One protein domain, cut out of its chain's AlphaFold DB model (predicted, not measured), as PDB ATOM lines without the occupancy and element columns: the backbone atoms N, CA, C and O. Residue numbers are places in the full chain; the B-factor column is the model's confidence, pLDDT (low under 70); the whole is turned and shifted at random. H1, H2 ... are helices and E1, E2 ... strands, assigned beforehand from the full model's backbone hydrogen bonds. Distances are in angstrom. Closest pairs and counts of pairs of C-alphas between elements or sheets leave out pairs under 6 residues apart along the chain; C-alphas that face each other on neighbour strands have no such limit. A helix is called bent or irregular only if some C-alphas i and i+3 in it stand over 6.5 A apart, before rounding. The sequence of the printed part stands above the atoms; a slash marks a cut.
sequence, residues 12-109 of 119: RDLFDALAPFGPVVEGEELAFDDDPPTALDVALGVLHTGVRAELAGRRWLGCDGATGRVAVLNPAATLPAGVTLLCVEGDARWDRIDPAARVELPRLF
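AT A GLANCE: This is residues 12 to 109 of the 119 residues of an uncharacterized protein of Urbifossiella limnaea (UniProt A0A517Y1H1). A short helix arm, H2b, sits in the middle of the domain, with a small three-stranded sheet, E4 E3 E5, on one side and a group made of H1, H2a and the little hairpin E1 and E2 on the other. H2 is sharply bent, its arm H2a turning away from H2b, and the short H3 lies at the rim near H2a, after a long stretch that passes E5. The printed part has 98 residues with three named helices and five named strands, in the order H1 E1 E2 H2 E3 E4 E5 H3; both sheets are antiparallel and the class is mixed. It is compact, with a radius of gyration of the C-alphas of 12.8 A and spans of 39 by 30 by 20 A.

IN THESE COORDINATES: H1, residues 12 to 21, begins at C-alpha 12 (149.483, 113.744, 148.533) and measures 14.9 A; it is irregular, C-alphas 17 and 20 being 7.2 A apart. E1 is residues 24 to 26 and E2 residues 29 to 31. H2, residues 38 to 56, was assigned as one helix by its hydrogen bonds but is bent, with C-alphas 46 and 49 7.9 A apart: H2a is residues 38 to 46, 13.3 A, and H2b residues 49 to 56, 10.2 A. E3 is residues 60 to 64, 13.7 A, E4 residues 70 to 72, and E5 residues 83 to 88, 14.0 A. H3, residues 101 to 104, ends at C-alpha 104 (146.904, 120.391, 166.751).

HOW THE PARTS SIT: In the larger sheet the inner strand E3 is antiparallel to E5, with N 61 and O 87 2.8 A apart, and forms a hairpin with E4, with N 71 and O 62 2.9 A apart. H2b is on this sheet at a height over the sheet of 6.0 A; its closest C-alphas to E5 are those of Ala 53 and Val 88, 5.6 A. The arms H2a and H2b are about perpendicular, at 88 degrees. H1 touches H2b, closest at the C-alphas of Phe 15 and Val 51, 5.5 A, at a steep tilt of 64 degrees. H1 also touches H2a, closest at the C-alphas of Leu 14 and Leu 40, 7.2 A. In the hairpin E1 and E2, N 24 and O 31 are 2.9 A apart; the closest C-alphas of E1 and H2b are those of Val 25 and Arg 52, 6.3 A. H3 is close to but not clearly touching H2a. Every O i to N i+4 pair is within hydrogen-bond range in H2b, 4 of 6 in H1 and 3 of 5 in H2a; H3 is too short for such a pair.

THE WHOLE: The two C-alphas farthest apart, those of Asp 34 and Thr 67, are 39.5 A apart. The printed part has no cut. The link E5 to H3, residues 89 to 100, is long, and its residues 95 to 96 pair antiparallel with residues 85 to 86 of E5. The mean pLDDT of the printed part is 93.3, and no printed residue is under 70.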
ATOM      1  N   ARG A  12     150.159 113.923 149.817       94.81
ATOM      2  CA  ARG A  12     149.483 113.744 148.533       94.81
ATOM      3  C   ARG A  12     148.091 114.371 148.532       94.81
ATOM      4  O   ARG A  12     147.771 115.096 147.598       94.81
ATOM      5  N   ASP A  13     147.308 114.167 149.593       94.75
ATOM      6  CA  ASP A  13     145.992 114.814 149.719       94.75
ATOM      7  C   ASP A  13     146.129 116.339 149.724       94.75
ATOM      8  O   ASP A  13     145.334 117.047 149.111       94.75
ATOM      9  N   LEU A  14     147.150 116.847 150.424       95.06
ATOM     10  CA  LEU A  14     147.434 118.274 150.476       95.06
ATOM     11  C   LEU A  14     147.878 118.802 149.107       95.06
ATOM     12  O   LEU A  14     147.392 119.843 148.685       95.06
ATOM     13  N   PHE A  15     148.742 118.078 148.397       94.88
ATOM     14  CA  PHE A  15     149.143 118.409 147.031       94.88
ATOM     15  C   PHE A  15     147.933 118.494 146.087       94.88
ATOM     16  O   PHE A  15     147.761 119.501 145.401       94.88
ATOM     17  N   ASP A  16     147.054 117.488 146.100       94.62
ATOM     18  CA  ASP A  16     145.855 117.473 145.255       94.62
ATOM     19  C   ASP A  16     144.881 118.613 145.641       94.62
ATOM     20  O   ASP A  16     144.266 119.231 144.769       94.62
ATOM     21  N   ALA A  17     144.776 118.953 146.934       93.88
ATOM     22  CA  ALA A  17     143.978 120.084 147.418       93.88
ATOM     23  C   ALA A  17     144.576 121.456 147.060       93.88
ATOM     24  O   ALA A  17     143.828 122.425 146.916       93.88
ATOM     25  N   LEU A  18     145.902 121.543 146.920       94.31
ATOM     26  CA  LEU A  18     146.617 122.760 146.542       94.31
ATOM     27  C   LEU A  18     146.669 122.978 145.030       94.31
ATOM     28  O   LEU A  18     146.918 124.100 144.606       94.31
ATOM     29  N   ALA A  19     146.394 121.958 144.213       93.44
ATOM     30  CA  ALA A  19     146.446 122.051 142.753       93.44
ATOM     31  C   ALA A  19     145.728 123.284 142.146       93.44
ATOM     32  O   ALA A  19     146.277 123.863 141.207       93.44
ATOM     33  N   PRO A  20     144.564 123.748 142.655       94.12
ATOM     34  CA  PRO A  20     143.907 124.955 142.144       94.12
ATOM     35  C   PRO A  20     144.682 126.267 142.358       94.12
ATOM     36  O   PRO A  20     144.360 127.243 141.694       94.12
ATOM     37  N   PHE A  21     145.664 126.292 143.265       93.19
ATOM     38  CA  PHE A  21     146.458 127.473 143.637       93.19
ATOM     39  C   PHE A  21     147.824 127.522 142.927       93.19
ATOM     40  O   PHE A  21     148.670 128.345 143.268       93.19
ATOM     41  N   GLY A  22     148.061 126.611 141.974       91.94
ATOM     42  CA  GLY A  22     149.278 126.589 141.157       91.94
ATOM     43  C   GLY A  22     150.576 126.415 141.957       91.94
ATOM     44  O   GLY A  22     151.480 127.231 141.805       91.94
ATOM     45  N   PRO A  23     150.710 125.390 142.821       95.06
ATOM     46  CA  PRO A  23     151.900 125.245 143.643       95.06
ATOM     47  C   PRO A  23     153.118 124.915 142.772       95.06
ATOM     48  O   PRO A  23     153.102 123.957 141.993       95.06
ATOM     49  N   VAL A  24     154.198 125.673 142.940       95.00
ATOM     50  CA  VAL A  24     155.484 125.466 142.263       95.00
ATOM     51  C   VAL A  24     156.627 125.427 143.274       95.00
ATOM     52  O   VAL A  24     156.521 125.939 144.387       95.00
ATOM     53  N   VAL A  25     157.734 124.788 142.893       93.69
ATOM     54  CA  VAL A  25     158.957 124.752 143.707       93.69
ATOM     55  C   VAL A  25     159.933 125.796 143.178       93.69
ATOM     56  O   VAL A  25     160.420 125.673 142.053       93.69
ATOM     57  N   GLU A  26     160.268 126.776 144.013       91.00
ATOM     58  CA  GLU A  26     161.302 127.773 143.741       91.00
ATOM     59  C   GLU A  26     162.484 127.547 144.692       91.00
ATOM     60  O   GLU A  26     162.480 127.938 145.857       91.00
ATOM     61  N   GLY A  27     163.512 126.843 144.211       87.12
ATOM     62  CA  GLY A  27     164.638 126.445 145.058       87.12
ATOM     63  C   GLY A  27     164.220 125.447 146.145       87.12
ATOM     64  O   GLY A  27     163.824 124.324 145.831       87.12
ATOM     65  N   GLU A  28     164.343 125.845 147.415       86.06
ATOM     66  CA  GLU A  28     163.930 125.042 148.580       86.06
ATOM     67  C   GLU A  28     162.567 125.478 149.165       86.06
ATOM     68  O   GLU A  28     162.168 125.007 150.230       86.06
ATOM     69  N   GLU A  29     161.820 126.335 148.463       88.50
ATOM     70  CA  GLU A  29     160.546 126.892 148.932       88.50
ATOM     71  C   GLU A  29     159.375 126.526 148.003       88.50
ATOM     72  O   GLU A  29     159.566 126.131 146.847       88.50
ATOM     73  N   LEU A  30     158.153 126.608 148.540       91.81
ATOM     74  CA  LEU A  30     156.911 126.516 147.767       91.81
ATOM     75  C   LEU A  30     156.403 127.923 147.485       91.81
ATOM     76  O   LEU A  30     156.229 128.705 148.418       91.81
ATOM     77  N   ALA A  31     156.114 128.200 146.220       93.25
ATOM     78  CA  ALA A  31     155.393 129.389 145.801       93.25
ATOM     79  C   ALA A  31     154.024 128.994 145.235       93.25
ATOM     80  O   ALA A  31     153.830 127.867 144.768       93.25
ATOM     81  N   PHE A  32     153.079 129.925 145.306       93.38
ATOM     82  CA  PHE A  32     151.703 129.753 144.853       93.38
ATOM     83  C   PHE A  32     151.302 130.966 144.017       93.38
ATOM     84  O   PHE A  32     151.750 132.079 144.296       93.38
ATOM     85  N   ASP A  33     150.444 130.749 143.023       92.50
ATOM     86  CA  ASP A  33     149.869 131.838 142.226       92.50
ATOM     87  C   ASP A  33     148.807 132.618 143.025       92.50
ATOM     88  O   ASP A  33     148.643 133.822 142.832       92.50
ATOM     89  N   ASP A  34     148.121 131.933 143.948       90.06
ATOM     90  CA  ASP A  34     147.090 132.469 144.841       90.06
ATOM     91  C   ASP A  34     147.272 131.942 146.274       90.06
ATOM     92  O   ASP A  34     147.742 130.822 146.487       90.06
ATOM     93  N   ASP A  35     146.832 132.720 147.268       89.00
ATOM     94  CA  ASP A  35     146.938 132.330 148.677       89.00
ATOM     95  C   ASP A  35     146.032 131.124 149.007       89.00
ATOM     96  O   ASP A  35     144.800 131.204 148.860       89.00
ATOM     97  N   PRO A  36     146.592 130.007 149.512       89.62
ATOM     98  CA  PRO A  36     145.782 128.887 149.954       89.62
ATOM     99  C   PRO A  36     144.974 129.257 151.215       89.62
ATOM    100  O   PRO A  36     145.428 130.026 152.065       89.62
ATOM    101  N   PRO A  37     143.775 128.677 151.410       91.12
ATOM    102  CA  PRO A  37     143.002 128.851 152.632       91.12
ATOM    103  C   PRO A  37     143.811 128.499 153.884       91.12
ATOM    104  O   PRO A  37     144.540 127.508 153.891       91.12
ATOM    105  N   THR A  38     143.578 129.212 154.991       88.44
ATOM    106  CA  THR A  38     144.292 129.014 156.272       88.44
ATOM    107  C   THR A  38     144.306 127.556 156.748       88.44
ATOM    108  O   THR A  38     145.273 127.094 157.340       88.44
ATOM    109  N   ALA A  39     143.242 126.794 156.475       86.88
ATOM    110  CA  ALA A  39     143.185 125.376 156.827       86.88
ATOM    111  C   ALA A  39     144.220 124.511 156.076       86.88
ATOM    112  O   ALA A  39     144.704 123.528 156.639       86.88
ATOM    113  N   LEU A  40     144.543 124.858 154.825       91.44
ATOM    114  CA  LEU A  40     145.593 124.204 154.041       91.44
ATOM    115  C   LEU A  40     146.976 124.713 154.446       91.44
ATOM    116  O   LEU A  40     147.889 123.904 154.564       91.44
ATOM    117  N   ASP A  41     147.105 126.010 154.735       90.19
ATOM    118  CA  ASP A  41     148.354 126.634 155.195       90.19
ATOM    119  C   ASP A  41     148.883 126.000 156.498       90.19
ATOM    120  O   ASP A  41     150.045 125.616 156.616       90.19
ATOM    121  N   VAL A  42     147.985 125.732 157.448       90.75
ATOM    122  CA  VAL A  42     148.331 125.024 158.690       90.75
ATOM    123  C   VAL A  42     148.853 123.602 158.420       90.75
ATOM    124  O   VAL A  42     149.781 123.144 159.083       90.75
ATOM    125  N   ALA A  43     148.286 122.884 157.444       93.44
ATOM    126  CA  ALA A  43     148.785 121.561 157.058       93.44
ATOM    127  C   ALA A  43     150.108 121.650 156.272       93.44
ATOM    128  O   ALA A  43     150.979 120.792 156.440       93.44
ATOM    129  N   LEU A  44     150.276 122.696 155.456       93.56
ATOM    130  CA  LEU A  44     151.507 123.011 154.733       93.56
ATOM    131  C   LEU A  44     152.681 123.202 155.686       93.56
ATOM    132  O   LEU A  44     153.734 122.635 155.425       93.56
ATOM    133  N   GLY A  45     152.493 123.871 156.824       92.88
ATOM    134  CA  GLY A  45     153.554 124.040 157.826       92.88
ATOM    135  C   GLY A  45     154.183 122.729 158.334       92.88
ATOM    136  O   GLY A  45     155.293 122.742 158.859       92.88
ATOM    137  N   VAL A  46     153.501 121.590 158.163       94.81
ATOM    138  CA  VAL A  46     154.017 120.255 158.513       94.81
ATOM    139  C   VAL A  46     154.443 119.459 157.278       94.81
ATOM    140  O   VAL A  46     155.438 118.737 157.314       94.81
ATOM    141  N   LEU A  47     153.665 119.542 156.198       96.31
ATOM    142  CA  LEU A  47     153.780 118.669 155.028       96.31
ATOM    143  C   LEU A  47     154.440 119.339 153.813       96.31
ATOM    144  O   LEU A  47     154.493 118.715 152.750       96.31
ATOM    145  N   HIS A  48     154.965 120.566 153.935       95.50
ATOM    146  CA  HIS A  48     155.560 121.315 152.816       95.50
ATOM    147  C   HIS A  48     156.646 120.516 152.098       95.50
ATOM    148  O   HIS A  48     156.651 120.460 150.873       95.50
ATOM    149  N   THR A  49     157.525 119.828 152.831       96.38
ATOM    150  CA  THR A  49     158.560 118.971 152.225       96.38
ATOM    151  C   THR A  49     157.971 117.813 151.421       96.38
ATOM    152  O   THR A  49     158.501 117.475 150.368       96.38
ATOM    153  N   GLY A  50     156.855 117.225 151.859       96.25
ATOM    154  CA  GLY A  50     156.172 116.169 151.112       96.25
ATOM    155  C   GLY A  50     155.556 116.692 149.813       96.25
ATOM    156  O   GLY A  50     155.714 116.072 148.765       96.25
ATOM    157  N   VAL A  51     154.937 117.875 149.858       96.31
ATOM    158  CA  VAL A  51     154.398 118.556 148.666       96.31
ATOM    159  C   VAL A  51     155.525 118.935 147.694       96.31
ATOM    160  O   VAL A  51     155.414 118.691 146.494       96.31
ATOM    161  N   ARG A  52     156.651 119.456 148.202       96.19
ATOM    162  CA  ARG A  52     157.854 119.744 147.400       96.19
ATOM    163  C   ARG A  52     158.422 118.484 146.751       96.19
ATOM    164  O   ARG A  52     158.809 118.528 145.587       96.19
ATOM    165  N   ALA A  53     158.473 117.371 147.483       96.31
ATOM    166  CA  ALA A  53     158.958 116.096 146.964       96.31
ATOM    167  C   ALA A  53     158.092 115.589 145.798       96.31
ATOM    168  O   ALA A  53     158.643 115.201 144.768       96.31
ATOM    169  N   GLU A  54     156.763 115.668 145.927       96.25
ATOM    170  CA  GLU A  54     155.813 115.327 144.857       96.25
ATOM    171  C   GLU A  54     156.011 116.213 143.617       96.25
ATOM    172  O   GLU A  54     156.174 115.697 142.511       96.25
ATOM    173  N   LEU A  55     156.081 117.537 143.796       95.56
ATOM    174  CA  LEU A  55     156.283 118.495 142.700       95.56
ATOM    175  C   LEU A  55     157.626 118.315 141.984       95.56
ATOM    176  O   LEU A  55     157.701 118.398 140.759       95.56
ATOM    177  N   ALA A  56     158.696 118.068 142.741       94.00
ATOM    178  CA  ALA A  56     160.041 117.911 142.197       94.00
ATOM    179  C   ALA A  56     160.319 116.497 141.655       94.00
ATOM    180  O   ALA A  56     161.388 116.272 141.083       94.00
ATOM    181  N   GLY A  57     159.410 115.535 141.863       94.88
ATOM    182  CA  GLY A  57     159.625 114.128 141.521       94.88
ATOM    183  C   GLY A  57     160.777 113.491 142.305       94.88
ATOM    184  O   GLY A  57     161.546 112.701 141.755       94.88
ATOM    185  N   ARG A  58     160.943 113.872 143.577       96.19
ATOM    186  CA  ARG A  58     162.050 113.453 144.450       96.19
ATOM    187  C   ARG A  58     161.552 112.636 145.633       96.19
ATOM    188  O   ARG A  58     160.370 112.642 145.962       96.19
ATOM    189  N   ARG A  59     162.464 111.928 146.304       97.50
ATOM    190  CA  ARG A  59     162.108 111.171 147.508       97.50
ATOM    191  C   ARG A  59     161.867 112.107 148.688       97.50
ATOM    192  O   ARG A  59     162.681 112.987 148.963       97.50
ATOM    193  N   TRP A  60     160.787 111.850 149.416       98.00
ATOM    194  CA  TRP A  60     160.530 112.461 150.713       98.00
ATOM    195  C   TRP A  60     161.154 111.607 151.815       98.00
ATOM    196  O   TRP A  60     160.945 110.393 151.864       98.00
ATOM    197  N   LEU A  61     161.958 112.221 152.675       97.81
ATOM    198  CA  LEU A  61     162.736 111.545 153.704       97.81
ATOM    199  C   LEU A  61     162.278 111.994 155.089       97.81
ATOM    200  O   LEU A  61     162.042 113.177 155.327       97.81
ATOM    201  N   GLY A  62     162.205 111.041 156.012       97.19
ATOM    202  CA  GLY A  62     161.938 111.280 157.424       97.19
ATOM    203  C   GLY A  62     163.064 110.726 158.282       97.19
ATOM    204  O   GLY A  62     163.595 109.654 157.988       97.19
ATOM    205  N   CYS A  63     163.418 111.441 159.346       96.38
ATOM    206  CA  CYS A  63     164.367 110.977 160.349       96.38
ATOM    207  C   CYS A  63     163.673 110.832 161.705       96.38
ATOM    208  O   CYS A  63     162.967 111.736 162.167       96.38
ATOM    209  N   ASP A  64     163.872 109.674 162.333       91.62
ATOM    210  CA  ASP A  64     163.439 109.414 163.701       91.62
ATOM    211  C   ASP A  64     164.325 110.173 164.696       91.62
ATOM    212  O   ASP A  64     165.544 109.993 164.728       91.62
ATOM    213  N   GLY A  65     163.702 110.980 165.554       82.38
ATOM    214  CA  GLY A  65     164.409 111.749 166.575       82.38
ATOM    215  C   GLY A  65     165.063 110.892 167.661       82.38
ATOM    216  O   GLY A  65     166.013 111.350 168.290       82.38
ATOM    217  N   ALA A  66     164.578 109.666 167.889       86.25
ATOM    218  CA  ALA A  66     165.104 108.794 168.937       86.25
ATOM    219  C   ALA A  66     166.375 108.053 168.502       86.25
ATOM    220  O   ALA A  66     167.326 107.947 169.277       86.25
ATOM    221  N   THR A  67     166.396 107.525 167.277       88.94
ATOM    222  CA  THR A  67     167.504 106.692 166.780       88.94
ATOM    223  C   THR A  67     168.357 107.354 165.703       88.94
ATOM    224  O   THR A  67     169.409 106.818 165.359       88.94
ATOM    225  N   GLY A  68     167.917 108.486 165.144       90.94
ATOM    226  CA  GLY A  68     168.563 109.131 163.999       90.94
ATOM    227  C   GLY A  68     168.435 108.335 162.696       90.94
ATOM    228  O   GLY A  68     169.179 108.578 161.746       90.94
ATOM    229  N   ARG A  69     167.542 107.337 162.642       93.50
ATOM    230  CA  ARG A  69     167.337 106.516 161.446       93.50
ATOM    231  C   ARG A  69     166.538 107.281 160.405       93.50
ATOM    232  O   ARG A  69     165.455 107.782 160.698       93.50
ATOM    233  N   VAL A  70     167.057 107.289 159.182       96.00
ATOM    234  CA  VAL A  70     166.402 107.873 158.012       96.00
ATOM    235  C   VAL A  70     165.615 106.802 157.262       96.00
ATOM    236  O   VAL A  70     166.123 105.704 157.024       96.00
ATOM    237  N   ALA A  71     164.393 107.134 156.859       95.38
ATOM    238  CA  ALA A  71     163.544 106.308 156.014       95.38
ATOM    239  C   ALA A  71     162.925 107.140 154.884       95.38
ATOM    240  O   ALA A  71     162.710 108.345 155.025       95.38
ATOM    241  N   VAL A  72     162.624 106.476 153.767       97.25
ATOM    242  CA  VAL A  72     161.809 107.064 152.697       97.25
ATOM    243  C   VAL A  72     160.350 107.027 153.143       97.25
ATOM    244  O   VAL A  72     159.856 105.980 153.567       97.25
ATOM    245  N   LEU A  73     159.680 108.168 153.055       97.44
ATOM    246  CA  LEU A  73     158.274 108.330 153.393       97.44
ATOM    247  C   LEU A  73     157.406 108.142 152.148       97.44
ATOM    248  O   LEU A  73     157.824 108.447 151.033       97.44
ATOM    249  N   ASN A  74     156.187 107.647 152.352       96.06
ATOM    250  CA  ASN A  74     155.169 107.585 151.312       96.06
ATOM    251  C   ASN A  74     154.297 108.852 151.397       96.06
ATOM    252  O   ASN A  74     153.596 109.005 152.396       96.06
ATOM    253  N   PRO A  75     154.284 109.731 150.380       95.81
ATOM    254  CA  PRO A  75     153.477 110.953 150.399       95.81
ATOM    255  C   PRO A  75     151.968 110.709 150.490       95.81
ATOM    256  O   PRO A  75     151.248 111.586 150.955       95.81
ATOM    257  N   ALA A  76     151.489 109.523 150.097       95.12
ATOM    258  CA  ALA A  76     150.088 109.115 150.219       95.12
ATOM    259  C   ALA A  76     149.735 108.479 151.580       95.12
ATOM    260  O   ALA A  76     148.619 108.000 151.764       95.12
ATOM    261  N   ALA A  77     150.682 108.426 152.521       95.00
ATOM    262  CA  ALA A  77     150.466 107.938 153.877       95.00
ATOM    263  C   ALA A  77     150.611 109.071 154.905       95.00
ATOM    264  O   ALA A  77     151.193 110.123 154.630       95.00
ATOM    265  N   THR A  78     150.089 108.835 156.103       95.25
ATOM    266  CA  THR A  78     150.337 109.657 157.289       95.25
ATOM    267  C   THR A  78     151.807 109.595 157.713       95.25
ATOM    268  O   THR A  78     152.538 108.650 157.404       95.25
ATOM    269  N   LEU A  79     152.264 110.625 158.428       94.75
ATOM    270  CA  LEU A  79     153.621 110.693 158.956       94.75
ATOM    271  C   LEU A  79     153.816 109.681 160.092       94.75
ATOM    272  O   LEU A  79     153.062 109.708 161.066       94.75
ATOM    273  N   PRO A  80     154.875 108.856 160.063       93.38
ATOM    274  CA  PRO A  80     155.143 107.945 161.162       93.38
ATOM    275  C   PRO A  80     155.345 108.691 162.484       93.38
ATOM    276  O   PRO A  80     156.094 109.668 162.563       93.38
ATOM    277  N   ALA A  81     154.750 108.177 163.560       89.56
ATOM    278  CA  ALA A  81     154.763 108.820 164.873       89.56
ATOM    279  C   ALA A  81     156.168 109.020 165.480       89.56
ATOM    280  O   ALA A  81     156.294 109.757 166.451       89.56
ATOM    281  N   GLY A  82     157.230 108.406 164.957       89.94
ATOM    282  CA  GLY A  82     158.612 108.644 165.407       89.94
ATOM    283  C   GLY A  82     159.338 109.775 164.670       89.94
ATOM    284  O   GLY A  82     160.350 110.276 165.151       89.94
ATOM    285  N   VAL A  83     158.830 110.209 163.513       94.38
ATOM    286  CA  VAL A  83     159.523 111.185 162.663       94.38
ATOM    287  C   VAL A  83     159.458 112.577 163.290       94.38
ATOM    288  O   VAL A  83     158.397 113.040 163.716       94.38
ATOM    289  N   THR A  84     160.611 113.239 163.367       94.81
ATOM    290  CA  THR A  84     160.743 114.602 163.913       94.81
ATOM    291  C   THR A  84     161.439 115.561 162.958       94.81
ATOM    292  O   THR A  84     161.309 116.773 163.124       94.81
ATOM    293  N   LEU A  85     162.155 115.033 161.964       96.56
ATOM    294  CA  LEU A  85     162.784 115.811 160.907       96.56
ATOM    295  C   LEU A  85     162.340 115.290 159.540       96.56
ATOM    296  O   LEU A  85     162.238 114.077 159.345       96.56
ATOM    297  N   LEU A  86     162.140 116.205 158.601       97.06
ATOM    298  CA  LEU A  86     161.752 115.937 157.221       97.06
ATOM    299  C   LEU A  86     162.752 116.573 156.260       97.06
ATOM    300  O   LEU A  86     163.394 117.566 156.586       97.06
ATOM    301  N   CYS A  87     162.907 115.993 155.081       96.44
ATOM    302  CA  CYS A  87     163.808 116.504 154.057       96.44
ATOM    303  C   CYS A  87     163.359 115.999 152.685       96.44
ATOM    304  O   CYS A  87     162.818 114.894 152.573       96.44
ATOM    305  N   VAL A  88     163.589 116.783 151.635       97.19
ATOM    306  CA  VAL A  88     163.509 116.290 150.258       97.19
ATOM    307  C   VAL A  88     164.896 115.838 149.832       97.19
ATOM    308  O   VAL A  88     165.899 116.472 150.140       97.19
ATOM    309  N   GLU A  89     164.979 114.723 149.115       95.56
ATOM    310  CA  GLU A  89     166.247 114.261 148.566       95.56
ATOM    311  C   GLU A  89     166.990 115.381 147.810       95.56
ATOM    312  O   GLU A  89     166.472 115.984 146.869       95.56
ATOM    313  N   GLY A  90     168.236 115.630 148.219       92.12
ATOM    314  CA  GLY A  90     169.093 116.658 147.630       92.12
ATOM    315  C   GLY A  90     168.988 118.042 148.275       92.12
ATOM    316  O   GLY A  90     169.782 118.902 147.902       92.12
ATOM    317  N   ASP A  91     168.079 118.253 149.232       92.75
ATOM    318  CA  ASP A  91     168.061 119.476 150.041       92.75
ATOM    319  C   ASP A  91     169.303 119.544 150.942       92.75
ATOM    320  O   ASP A  91     169.829 118.529 151.417       92.75
ATOM    321  N   ALA A  92     169.771 120.761 151.213       90.50
ATOM    322  CA  ALA A  92     170.933 120.978 152.074       90.50
ATOM    323  C   ALA A  92     170.598 120.865 153.574       90.50
ATOM    324  O   ALA A  92     171.504 120.862 154.416       90.50
ATOM    325  N   ARG A  93     169.307 120.837 153.926       92.25
ATOM    326  CA  ARG A  93     168.810 120.967 155.300       92.25
ATOM    327  C   ARG A  93     167.655 120.014 155.582       92.25
ATOM    328  O   ARG A  93     166.967 119.542 154.685       92.25
ATOM    329  N   TRP A  94     167.474 119.753 156.872       94.69
ATOM    330  CA  TRP A  94     166.336 119.024 157.409       94.69
ATOM    331  C   TRP A  94     165.415 120.006 158.125       94.69
ATOM    332  O   TRP A  94     165.872 120.765 158.982       94.69
ATOM    333  N   ASP A  95     164.130 119.943 157.811       94.56
ATOM    334  CA  ASP A  95     163.082 120.701 158.473       94.56
ATOM    335  C   ASP A  95     162.628 119.979 159.734       94.56
ATOM    336  O   ASP A  95     162.369 118.774 159.726       94.56
ATOM    337  N   ARG A  96     162.523 120.712 160.841       95.19
ATOM    338  CA  ARG A  96     162.007 120.165 162.095       95.19
ATOM    339  C   ARG A  96     160.492 120.303 162.129       95.19
ATOM    340  O   ARG A  96     159.971 121.399 161.965       95.19
ATOM    341  N   ILE A  97     159.809 119.207 162.441       94.12
ATOM    342  CA  ILE A  97     158.379 119.230 162.744       94.12
ATOM    343  C   ILE A  97     158.187 119.907 164.104       94.12
ATOM    344  O   ILE A  97     158.809 119.494 165.090       94.12
ATOM    345  N   ASP A  98     157.315 120.914 164.172       92.62
ATOM    346  CA  ASP A  98     156.908 121.507 165.446       92.62
ATOM    347  C   ASP A  98     156.253 120.428 166.335       92.62
ATOM    348  O   ASP A  98     155.276 119.796 165.918       92.62
ATOM    349  N   PRO A  99     156.749 120.183 167.562       89.25
ATOM    350  CA  PRO A  99     156.124 119.244 168.488       89.25
ATOM    351  C   PRO A  99     154.628 119.500 168.740       89.25
ATOM    352  O   PRO A  99     153.887 118.537 168.954       89.25
ATOM    353  N   ALA A 100     154.171 120.758 168.696       90.88
ATOM    354  CA  ALA A 100     152.768 121.129 168.888       90.88
ATOM    355  C   ALA A 100     151.857 120.605 167.765       90.88
ATOM    356  O   ALA A 100     150.713 120.225 168.029       90.88
ATOM    357  N   ALA A 101     152.385 120.450 166.544       91.75
ATOM    358  CA  ALA A 101     151.626 119.974 165.388       91.75
ATOM    359  C   ALA A 101     150.997 118.589 165.612       91.75
ATOM    360  O   ALA A 101     149.951 118.278 165.051       91.75
ATOM    361  N   ARG A 102     151.586 117.752 166.472       90.38
ATOM    362  CA  ARG A 102     151.034 116.429 166.817       90.38
ATOM    363  C   ARG A 102     149.741 116.504 167.621       90.38
ATOM    364  O   ARG A 102     148.930 115.587 167.555       90.38
ATOM    365  N   VAL A 103     149.570 117.573 168.393       90.50
ATOM    366  CA  VAL A 103     148.369 117.823 169.196       90.50
ATOM    367  C   VAL A 103     147.332 118.578 168.372       90.50
ATOM    368  O   VAL A 103     146.146 118.272 168.448       90.50
ATOM    369  N   GLU A 104     147.776 119.533 167.557       90.94
ATOM    370  CA  GLU A 104     146.904 120.391 166.751       90.94
ATOM    371  C   GLU A 104     146.387 119.691 165.484       90.94
ATOM    372  O   GLU A 104     145.249 119.900 165.057       90.94
ATOM    373  N   LEU A 105     147.206 118.817 164.893       92.06
ATOM    374  CA  LEU A 105     146.949 118.131 163.626       92.06
ATOM    375  C   LEU A 105     147.186 116.614 163.744       92.06
ATOM    376  O   LEU A 105     147.898 116.034 162.922       92.06
ATOM    377  N   PRO A 106     146.558 115.918 164.714       92.88
ATOM    378  CA  PRO A 106     146.844 114.509 164.994       92.88
ATOM    379  C   PRO A 106     146.574 113.592 163.795       92.88
ATOM    380  O   PRO A 106     147.234 112.575 163.637       92.88
ATOM    381  N   ARG A 107     145.644 113.977 162.913       92.62
ATOM    382  CA  ARG A 107     145.297 113.244 161.684       92.62
ATOM    383  C   ARG A 107     146.443 113.112 160.674       92.62
ATOM    384  O   ARG A 107     146.345 112.267 159.797       92.62
ATOM    385  N   LEU A 108     147.469 113.966 160.758       94.00
ATOM    386  CA  LEU A 108     148.623 113.921 159.856       94.00
ATOM    387  C   LEU A 108     149.639 112.858 160.271       94.00
ATOM    388  O   LEU A 108     150.553 112.564 159.507       94.00
ATOM    389  N   PHE A 109     149.505 112.311 161.479       94.44
ATOM    390  CA  PHE A 109     150.452 111.376 162.060       94.44
ATOM    391  C   PHE A 109     149.794 110.018 162.275       94.44
ATOM    392  O   PHE A 109     148.616 109.926 162.622       94.44
TER     393      PHE A 109